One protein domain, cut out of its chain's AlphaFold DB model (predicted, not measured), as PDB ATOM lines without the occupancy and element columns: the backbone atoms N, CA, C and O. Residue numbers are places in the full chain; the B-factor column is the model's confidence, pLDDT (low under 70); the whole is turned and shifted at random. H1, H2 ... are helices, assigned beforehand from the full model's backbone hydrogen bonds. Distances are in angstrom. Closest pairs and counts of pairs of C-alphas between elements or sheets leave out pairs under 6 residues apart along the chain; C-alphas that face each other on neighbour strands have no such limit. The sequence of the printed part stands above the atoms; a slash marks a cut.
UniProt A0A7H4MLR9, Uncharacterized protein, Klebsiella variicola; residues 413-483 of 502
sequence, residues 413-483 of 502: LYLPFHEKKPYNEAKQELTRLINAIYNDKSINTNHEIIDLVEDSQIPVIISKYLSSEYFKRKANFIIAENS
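AT A GLANCE: This is residues 413 to 483 of the 502 residues of an uncharacterized protein of Klebsiella variicola (UniProt A0A7H4MLR9). The model is a lopsided helical hairpin: H1 makes one leg, H2 and then the long H3 make the other, and the last half of H3, residues 470 to 483, sticks out as a bare arm. H1 runs back along H2 and the first part of H3, while residues 413 to 419, before H1, fold back along it. The printed part has 71 residues with three named helices, in the order H1, H2, H3, and no named strand; its class is all helix. It is only just extended, close to loose, with a radius of gyration of the C-alphas of 16.8 A. Its C-alphas span 59 by 22 by 16 A, the length coming from the arm of H3.

HOW THE PARTS SIT: The longest helix is H3, residues 458 to 483. It touches H1, residues 420 to 439, at a shallow tilt of 18 degrees, opposite ways. H3 touches H1 with residues 458 to 465 alone, and H1 touches H3 with residues 422 to 430 alone; the closest C-alphas of the two helices are those of Ala 426 and Ile 458, 6.3 A apart. Residues 470 to 483 of H3 stand free. H1 also touches H2, residues 446 to 455, with its residues 433 to 437 alone, and the closest C-alphas are those of Ile 437 and Ile 449, 6.8 A apart. H1 and H2 form a helical hairpin, running opposite ways at a shallow tilt of 34.5 degrees, only just short of steep. H2 and H3 meet only through their link. In H1, H2 and H3 every pair of O i and N i+4 is within hydrogen-bond range.

IN THESE COORDINATES: H3 has 26 residues and measures 37.6 A from C-alpha 458 at (156.669, 194.656, 230.902) to C-alpha 483 at (188.384, 207.474, 215.264). H1 has 20 residues and is 28.0 A long, beginning with C-alpha 420 at (170.891, 187.922, 230.512). H2, 10 residues, is 14.3 A long.

THE WHOLE: The two C-alphas farthest apart are those of Lys 441 and Ser 483, 59.6 A. Without residues 470 to 483 the body has 57 residues and spans 38 by 16 by 16 A. The printed part has no cut. The link from H1 to H2, 6 residues, is short, and the link from H2 to H3, 2 residues, is tight. The mean pLDDT of the printed part is 85.7, and residues 475 to 483, in H3, are under 70.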
ATOM      1  N   LEU A 413     157.645 189.975 223.134       84.88
ATOM      2  CA  LEU A 413     157.621 188.509 223.035       84.88
ATOM      3  C   LEU A 413     158.566 187.961 221.959       84.88
ATOM      4  O   LEU A 413     159.058 186.842 222.070       84.88
ATOM      5  N   TYR A 414     158.835 188.763 220.929       84.25
ATOM      6  CA  TYR A 414     159.688 188.401 219.797       84.25
ATOM      7  C   TYR A 414     160.993 189.201 219.770       84.25
ATOM      8  O   TYR A 414     161.768 189.093 218.819       84.25
ATOM      9  N   LEU A 415     161.241 190.033 220.783       86.94
ATOM     10  CA  LEU A 415     162.421 190.879 220.837       86.94
ATOM     11  C   LEU A 415     163.634 190.042 221.281       86.94
ATOM     12  O   LEU A 415     163.605 189.451 222.361       86.94
ATOM     13  N   PRO A 416     164.728 189.989 220.502       87.94
ATOM     14  CA  PRO A 416     165.948 189.357 220.981       87.94
ATOM     15  C   PRO A 416     166.528 190.178 222.136       87.94
ATOM     16  O   PRO A 416     166.478 191.407 222.105       87.94
ATOM     17  N   PHE A 417     167.114 189.515 223.131       88.06
ATOM     18  CA  PHE A 417     167.849 190.158 224.221       88.06
ATOM     19  C   PHE A 417     169.334 189.814 224.127       88.06
ATOM     20  O   PHE A 417     169.697 188.660 223.903       88.06
ATOM     21  N   HIS A 418     170.201 190.803 224.332       84.75
ATOM     22  CA  HIS A 418     171.657 190.610 224.283       84.75
ATOM     23  C   HIS A 418     172.302 190.476 225.657       84.75
ATOM     24  O   HIS A 418     173.454 190.067 225.770       84.75
ATOM     25  N   GLU A 419     171.548 190.782 226.707       85.44
ATOM     26  CA  GLU A 419     171.995 190.665 228.083       85.44
ATOM     27  C   GLU A 419     171.059 189.748 228.864       85.44
ATOM     28  O   GLU A 419     169.834 189.842 228.772       85.44
ATOM     29  N   LYS A 420     171.649 188.877 229.690       90.19
ATOM     30  CA  LYS A 420     170.891 187.922 230.512       90.19
ATOM     31  C   LYS A 420     169.984 188.611 231.528       90.19
ATOM     32  O   LYS A 420     168.905 188.107 231.806       90.19
ATOM     33  N   LYS A 421     170.422 189.739 232.093       93.00
ATOM     34  CA  LYS A 421     169.677 190.459 233.132       93.00
ATOM     35  C   LYS A 421     168.311 190.968 232.632       93.00
ATOM     36  O   LYS A 421     167.316 190.489 233.168       93.00
ATOM     37  N   PRO A 422     168.222 191.837 231.603       91.00
ATOM     38  CA  PRO A 422     166.930 192.312 231.099       91.00
ATOM     39  C   PRO A 422     166.062 191.176 230.545       91.00
ATOM     40  O   PRO A 422     164.848 191.204 230.718       91.00
ATOM     41  N   TYR A 423     166.671 190.139 229.956       92.31
ATOM     42  CA  TYR A 423     165.942 188.938 229.541       92.31
ATOM     43  C   TYR A 423     165.269 188.228 230.723       92.31
ATOM     44  O   TYR A 423     164.086 187.907 230.663       92.31
ATOM     45  N   ASN A 424     166.010 187.983 231.807       94.69
ATOM     46  CA  ASN A 424     165.478 187.303 232.985       94.69
ATOM     47  C   ASN A 424     164.403 188.141 233.689       94.69
ATOM     48  O   ASN A 424     163.407 187.574 234.130       94.69
ATOM     49  N   GLU A 425     164.578 189.464 233.757       94.50
ATOM     50  CA  GLU A 425     163.573 190.393 234.293       94.50
ATOM     51  C   GLU A 425     162.275 190.333 233.473       94.50
ATOM     52  O   GLU A 425     161.204 190.106 234.036       94.50
ATOM     53  N   ALA A 426     162.369 190.434 232.141       93.12
ATOM     54  CA  ALA A 426     161.213 190.331 231.251       93.12
ATOM     55  C   ALA A 426     160.539 188.950 231.337       93.12
ATOM     56  O   ALA A 426     159.318 188.858 231.436       93.12
ATOM     57  N   LYS A 427     161.325 187.865 231.365       94.12
ATOM     58  CA  LYS A 427     160.815 186.491 231.496       94.12
ATOM     59  C   LYS A 427     160.080 186.278 232.820       94.12
ATOM     60  O   LYS A 427     159.027 185.637 232.840       94.12
ATOM     61  N   GLN A 428     160.638 186.772 233.924       95.50
ATOM     62  CA  GLN A 428     160.024 186.655 235.246       95.50
ATOM     63  C   GLN A 428     158.688 187.395 235.289       95.50
ATOM     64  O   GLN A 428     157.701 186.833 235.761       95.50
ATOM     65  N   GLU A 429     158.647 188.619 234.766       95.00
ATOM     66  CA  GLU A 429     157.421 189.409 234.734       95.00
ATOM     67  C   GLU A 429     156.365 188.795 233.806       95.00
ATOM     68  O   GLU A 429     155.205 188.685 234.190       95.00
ATOM     69  N   LEU A 430     156.764 188.275 232.642       92.50
ATOM     70  CA  LEU A 430     155.850 187.575 231.738       92.50
ATOM     71  C   LEU A 430     155.262 186.324 232.404       92.50
ATOM     72  O   LEU A 430     154.068 186.064 232.293       92.50
ATOM     73  N   THR A 431     156.080 185.574 233.146       93.69
ATOM     74  CA  THR A 431     155.618 184.397 233.901       93.69
ATOM     75  C   THR A 431     154.607 184.796 234.977       93.69
ATOM     76  O   THR A 431     153.600 184.113 235.156       93.69
ATOM     77  N   ARG A 432     154.835 185.914 235.679       93.81
ATOM     78  CA  ARG A 432     153.873 186.452 236.654       93.81
ATOM     79  C   ARG A 432     152.564 186.857 235.992       93.81
ATOM     80  O   ARG A 432     151.515 186.477 236.496       93.81
ATOM     81  N   LEU A 433     152.631 187.572 234.873       92.06
ATOM     82  CA  LEU A 433     151.461 188.026 234.128       92.06
ATOM     83  C   LEU A 433     150.628 186.846 233.616       92.06
ATOM     84  O   LEU A 433     149.421 186.811 233.832       92.06
ATOM     85  N   ILE A 434     151.271 185.843 233.014       90.44
ATOM     86  CA  ILE A 434     150.611 184.605 232.579       90.44
ATOM     87  C   ILE A 434     149.925 183.931 233.772       90.44
ATOM     88  O   ILE A 434     148.744 183.602 233.696       90.44
ATOM     89  N   ASN A 435     150.622 183.778 234.900       91.12
ATOM     90  CA  ASN A 435     150.034 183.180 236.097       91.12
ATOM     91  C   ASN A 435     148.860 183.999 236.652       91.12
ATOM     92  O   ASN A 435     147.899 183.403 237.131       91.12
ATOM     93  N   ALA A 436     148.917 185.330 236.601       89.56
ATOM     94  CA  ALA A 436     147.808 186.186 237.011       89.56
ATOM     95  C   ALA A 436     146.588 185.965 236.106       89.56
ATOM     96  O   ALA A 436     145.496 185.723 236.609       89.56
ATOM     97  N   ILE A 437     146.794 185.934 234.786       89.62
ATOM     98  CA  ILE A 437     145.724 185.724 233.803       89.62
ATOM     99  C   ILE A 437     145.079 184.338 233.956       89.62
ATOM    100  O   ILE A 437     143.859 184.223 233.942       89.62
ATOM    101  N   TYR A 438     145.874 183.275 234.110       87.06
ATOM    102  CA  TYR A 438     145.341 181.908 234.181       87.06
ATOM    103  C   TYR A 438     144.681 181.565 235.522       87.06
ATOM    104  O   TYR A 438     143.789 180.715 235.556       87.06
ATOM    105  N   ASN A 439     145.121 182.176 236.625       87.62
ATOM    106  CA  ASN A 439     144.601 181.854 237.956       87.62
ATOM    107  C   ASN A 439     143.436 182.755 238.387       87.62
ATOM    108  O   ASN A 439     142.700 182.388 239.306       87.62
ATOM    109  N   ASP A 440     143.249 183.907 237.744       85.94
ATOM    110  CA  ASP A 440     142.165 184.824 238.070       85.94
ATOM    111  C   ASP A 440     140.877 184.477 237.306       85.94
ATOM    112  O   ASP A 440     140.684 184.813 236.140       85.94
ATOM    113  N   LYS A 441     139.950 183.819 238.009       81.88
ATOM    114  CA  LYS A 441     138.625 183.454 237.480       81.88
ATOM    115  C   LYS A 441     137.689 184.654 237.284       81.88
ATOM    116  O   LYS A 441     136.589 184.466 236.766       81.88
ATOM    117  N   SER A 442     138.063 185.849 237.746       83.00
ATOM    118  CA  SER A 442     137.266 187.067 237.558       83.00
ATOM    119  C   SER A 442     137.468 187.703 236.180       83.00
ATOM    120  O   SER A 442     136.598 188.455 235.737       83.00
ATOM    121  N   ILE A 443     138.547 187.346 235.473       83.50
ATOM    122  CA  ILE A 443     138.802 187.779 234.099       83.50
ATOM    123  C   ILE A 443     137.805 187.086 233.174       83.50
ATOM    124  O   ILE A 443     137.821 185.868 232.997       83.50
ATOM    125  N   ASN A 444     136.935 187.877 232.563       81.62
ATOM    126  CA  ASN A 444     135.846 187.403 231.716       81.62
ATOM    127  C   ASN A 444     135.869 188.023 230.314       81.62
ATOM    128  O   ASN A 444     135.048 187.661 229.464       81.62
ATOM    129  N   THR A 445     136.768 188.977 230.060       84.81
ATOM    130  CA  THR A 445     136.869 189.675 228.777       84.81
ATOM    131  C   THR A 445     138.314 189.889 228.336       84.81
ATOM    132  O   THR A 445     139.217 190.078 229.145       84.81
ATOM    133  N   ASN A 446     138.526 189.953 227.018       87.44
ATOM    134  CA  ASN A 446     139.831 190.308 226.455       87.44
ATOM    135  C   ASN A 446     140.272 191.733 226.831       87.44
ATOM    136  O   ASN A 446     141.466 191.999 226.909       87.44
ATOM    137  N   HIS A 447     139.327 192.634 227.120       90.62
ATOM    138  CA  HIS A 447     139.626 193.980 227.612       90.62
ATOM    139  C   HIS A 447     140.395 193.955 228.942       90.62
ATOM    140  O   HIS A 447     141.374 194.680 229.084       90.62
ATOM    141  N   GLU A 448     139.992 193.094 229.879       90.56
ATOM    142  CA  GLU A 448     140.641 192.959 231.193       90.56
ATOM    143  C   GLU A 448     142.043 192.354 231.066       90.56
ATOM    144  O   GLU A 448     142.976 192.809 231.723       90.56
ATOM    145  N   ILE A 449     142.225 191.381 230.165       90.88
ATOM    146  CA  ILE A 449     143.553 190.827 229.858       90.88
ATOM    147  C   ILE A 449     144.476 191.924 229.317       90.88
ATOM    148  O   ILE A 449     145.632 192.020 229.724       90.88
ATOM    149  N   ILE A 450     143.973 192.759 228.406       92.75
ATOM    150  CA  ILE A 450     144.735 193.869 227.823       92.75
ATOM    151  C   ILE A 450     145.114 194.898 228.895       92.75
ATOM    152  O   ILE A 450     146.249 195.374 228.886       92.75
ATOM    153  N   ASP A 451     144.208 195.195 229.831       93.12
ATOM    154  CA  ASP A 451     144.477 196.093 230.958       93.12
ATOM    155  C   ASP A 451     145.593 195.535 231.856       93.12
ATOM    156  O   ASP A 451     146.565 196.233 232.134       93.12
ATOM    157  N   LEU A 452     145.555 194.240 232.190       93.25
ATOM    158  CA  LEU A 452     146.623 193.586 232.961       93.25
ATOM    159  C   LEU A 452     147.985 193.616 232.253       93.25
ATOM    160  O   LEU A 452     149.020 193.783 232.901       93.25
ATOM    161  N   VAL A 453     148.010 193.440 230.929       92.50
ATOM    162  CA  VAL A 453     149.252 193.521 230.141       92.50
ATOM    163  C   VAL A 453     149.815 194.943 230.165       92.50
ATOM    164  O   VAL A 453     151.031 195.118 230.288       92.50
ATOM    165  N   GLU A 454     148.953 195.949 230.030       90.50
ATOM    166  CA  GLU A 454     149.344 197.359 230.039       90.50
ATOM    167  C   GLU A 454     149.853 197.815 231.411       90.50
ATOM    168  O   GLU A 454     150.877 198.496 231.474       90.50
ATOM    169  N   ASP A 455     149.198 197.374 232.485       91.69
ATOM    170  CA  ASP A 455     149.532 197.738 233.867       91.69
ATOM    171  C   ASP A 455     150.716 196.933 234.443       91.69
ATOM    172  O   ASP A 455     151.236 197.242 235.521       91.69
ATOM    173  N   SER A 456     151.173 195.898 233.731       93.56
ATOM    174  CA  SER A 456     152.341 195.098 234.120       93.56
ATOM    175  C   SER A 456     153.650 195.900 234.092       93.56
ATOM    176  O   SER A 456     153.739 197.000 233.543       93.56
ATOM    177  N   GLN A 457     154.738 195.333 234.625       94.75
ATOM    178  CA  GLN A 457     156.064 195.956 234.498       94.75
ATOM    179  C   GLN A 457     156.721 195.729 233.127       94.75
ATOM    180  O   GLN A 457     157.796 196.282 232.873       94.75
ATOM    181  N   ILE A 458     156.099 194.961 232.222       93.31
ATOM    182  CA  ILE A 458     156.669 194.656 230.902       93.31
ATOM    183  C   ILE A 458     156.987 195.931 230.102       93.31
ATOM    184  O   ILE A 458     158.153 196.076 229.723       93.31
ATOM    185  N   PRO A 459     156.062 196.891 229.877       93.12
ATOM    186  CA  PRO A 459     156.373 198.086 229.090       93.12
ATOM    187  C   PRO A 459     157.584 198.848 229.640       93.12
ATOM    188  O   PRO A 459     158.436 199.314 228.882       93.12
ATOM    189  N   VAL A 460     157.701 198.929 230.970       93.94
ATOM    190  CA  VAL A 460     158.788 199.632 231.660       93.94
ATOM    191  C   VAL A 460     160.124 198.912 231.473       93.94
ATOM    192  O   VAL A 460     161.122 199.555 231.137       93.94
ATOM    193  N   ILE A 461     160.163 197.591 231.673       94.00
ATOM    194  CA  ILE A 461     161.374 196.771 231.498       94.00
ATOM    195  C   ILE A 461     161.863 196.864 230.047       94.00
ATOM    196  O   ILE A 461     163.046 197.114 229.798       94.00
ATOM    197  N   ILE A 462     160.950 196.727 229.087       92.88
ATOM    198  CA  ILE A 462     161.266 196.736 227.657       92.88
ATOM    199  C   ILE A 462     161.710 198.120 227.191       92.88
ATOM    200  O   ILE A 462     162.717 198.234 226.490       92.88
ATOM    201  N   SER A 463     161.036 199.180 227.637       92.25
ATOM    202  CA  SER A 463     161.435 200.558 227.344       92.25
ATOM    203  C   SER A 463     162.834 200.875 227.886       92.25
ATOM    204  O   SER A 463     163.670 201.432 227.166       92.25
ATOM    205  N   LYS A 464     163.151 200.444 229.117       93.12
ATOM    206  CA  LYS A 464     164.501 200.576 229.697       93.12
ATOM    207  C   LYS A 464     165.547 199.818 228.879       93.12
ATOM    208  O   LYS A 464     166.616 200.371 228.609       93.12
ATOM    209  N   TYR A 465     165.246 198.587 228.464       92.38
ATOM    210  CA  TYR A 465     166.149 197.784 227.638       92.38
ATOM    211  C   TYR A 465     166.425 198.446 226.282       92.38
ATOM    212  O   TYR A 465     167.583 198.702 225.949       92.38
ATOM    213  N   LEU A 466     165.379 198.806 225.534       91.31
ATOM    214  CA  LEU A 466     165.514 199.478 224.239       91.31
ATOM    215  C   LEU A 466     166.262 200.814 224.372       91.31
ATOM    216  O   LEU A 466     167.135 201.114 223.557       91.31
ATOM    217  N   SER A 467     165.992 201.587 225.426       91.75
ATOM    218  CA  SER A 467     166.711 202.835 225.711       91.75
ATOM    219  C   SER A 467     168.204 202.598 225.953       91.75
ATOM    220  O   SER A 467     169.042 203.297 225.382       91.75
ATOM    221  N   SER A 468     168.561 201.582 226.745       90.44
ATOM    222  CA  SER A 468     169.956 201.165 226.953       90.44
ATOM    223  C   SER A 468     170.647 200.824 225.627       90.44
ATOM    224  O   SER A 468     171.721 201.359 225.329       90.44
ATOM    225  N   GLU A 469     170.008 200.011 224.782       88.44
ATOM    226  CA  GLU A 469     170.548 199.640 223.469       88.44
ATOM    227  C   GLU A 469     170.707 200.855 222.542       88.44
ATOM    228  O   GLU A 469     171.709 200.981 221.826       88.44
ATOM    229  N   TYR A 470     169.773 201.807 222.598       88.56
ATOM    230  CA  TYR A 470     169.883 203.071 221.876       88.56
ATOM    231  C   TYR A 470     171.126 203.869 222.300       88.56
ATOM    232  O   TYR A 470     171.900 204.317 221.443       88.56
ATOM    233  N   PHE A 471     171.357 204.032 223.608       85.81
ATOM    234  CA  PHE A 471     172.490 204.807 224.122       85.81
ATOM    235  C   PHE A 471     173.838 204.144 223.834       85.81
ATOM    236  O   PHE A 471     174.762 204.834 223.389       85.81
ATOM    237  N   LYS A 472     173.950 202.820 223.993       81.94
ATOM    238  CA  LYS A 472     175.165 202.066 223.626       81.94
ATOM    239  C   LYS A 472     175.536 202.285 222.168       81.94
ATOM    240  O   LYS A 472     176.689 202.554 221.830       81.94
ATOM    241  N   ARG A 473     174.539 202.236 221.287       76.25
ATOM    242  CA  ARG A 473     174.733 202.485 219.862       76.25
ATOM    243  C   ARG A 473     175.180 203.924 219.583       76.25
ATOM    244  O   ARG A 473     176.094 204.126 218.786       76.25
ATOM    245  N   LYS A 474     174.563 204.917 220.231       73.75
ATOM    246  CA  LYS A 474     174.950 206.332 220.092       73.75
ATOM    247  C   LYS A 474     176.402 206.564 220.530       73.75
ATOM    248  O   LYS A 474     177.135 207.262 219.837       73.75
ATOM    249  N   ALA A 475     176.833 205.942 221.626       63.88
ATOM    250  CA  ALA A 475     178.217 206.011 222.093       63.88
ATOM    251  C   ALA A 475     179.199 205.391 221.081       63.88
ATOM    252  O   ALA A 475     180.186 206.030 220.717       63.88
ATOM    253  N   ASN A 476     178.889 204.203 220.551       63.50
ATOM    254  CA  ASN A 476     179.702 203.549 219.518       63.50
ATOM    255  C   ASN A 476     179.827 204.399 218.245       63.50
ATOM    256  O   ASN A 476     180.892 204.434 217.631       63.50
ATOM    257  N   PHE A 477     178.765 205.118 217.871       61.72
ATOM    258  CA  PHE A 477     178.791 206.044 216.742       61.72
ATOM    259  C   PHE A 477     179.749 207.220 216.976       61.72
ATOM    260  O   PHE A 477     180.600 207.486 216.133       61.72
ATOM    261  N   ILE A 478     179.674 207.873 218.139       61.03
ATOM    262  CA  ILE A 478     180.569 208.988 218.498       61.03
ATOM    263  C   ILE A 478     182.034 208.525 218.520       61.03
ATOM    264  O   ILE A 478     182.925 209.234 218.052       61.03
ATOM    265  N   ILE A 479     182.299 207.318 219.026       59.47
ATOM    266  CA  ILE A 479     183.645 206.732 219.041       59.47
ATOM    267  C   ILE A 479     184.146 206.465 217.612       59.47
ATOM    268  O   ILE A 479     185.290 206.802 217.308       59.47
ATOM    269  N   ALA A 480     183.300 205.920 216.730       58.34
ATOM    270  CA  ALA A 480     183.630 205.678 215.323       58.34
ATOM    271  C   ALA A 480     183.846 206.980 214.524       58.34
ATOM    272  O   ALA A 480     184.734 207.061 213.676       58.34
ATOM    273  N   GLU A 481     183.071 208.028 214.807       56.75
ATOM    274  CA  GLU A 481     183.257 209.343 214.192       56.75
ATOM    275  C   GLU A 481     184.581 209.981 214.644       56.75
ATOM    276  O   GLU A 481     185.352 210.493 213.827       56.75
ATOM    277  N   ASN A 482     184.905 209.874 215.935       53.97
ATOM    278  CA  ASN A 482     186.153 210.383 216.497       53.97
ATOM    279  C   ASN A 482     187.390 209.603 216.017       53.97
ATOM    280  O   ASN A 482     188.442 210.207 215.791       53.97
ATOM    281  N   SER A 483     187.292 208.285 215.817       50.72
ATOM    282  CA  SER A 483     188.384 207.474 215.264       50.72
ATOM    283  C   SER A 483     188.604 207.733 213.767       50.72
ATOM    284  O   SER A 483     189.759 207.818 213.336       50.72
TER     285      SER A 483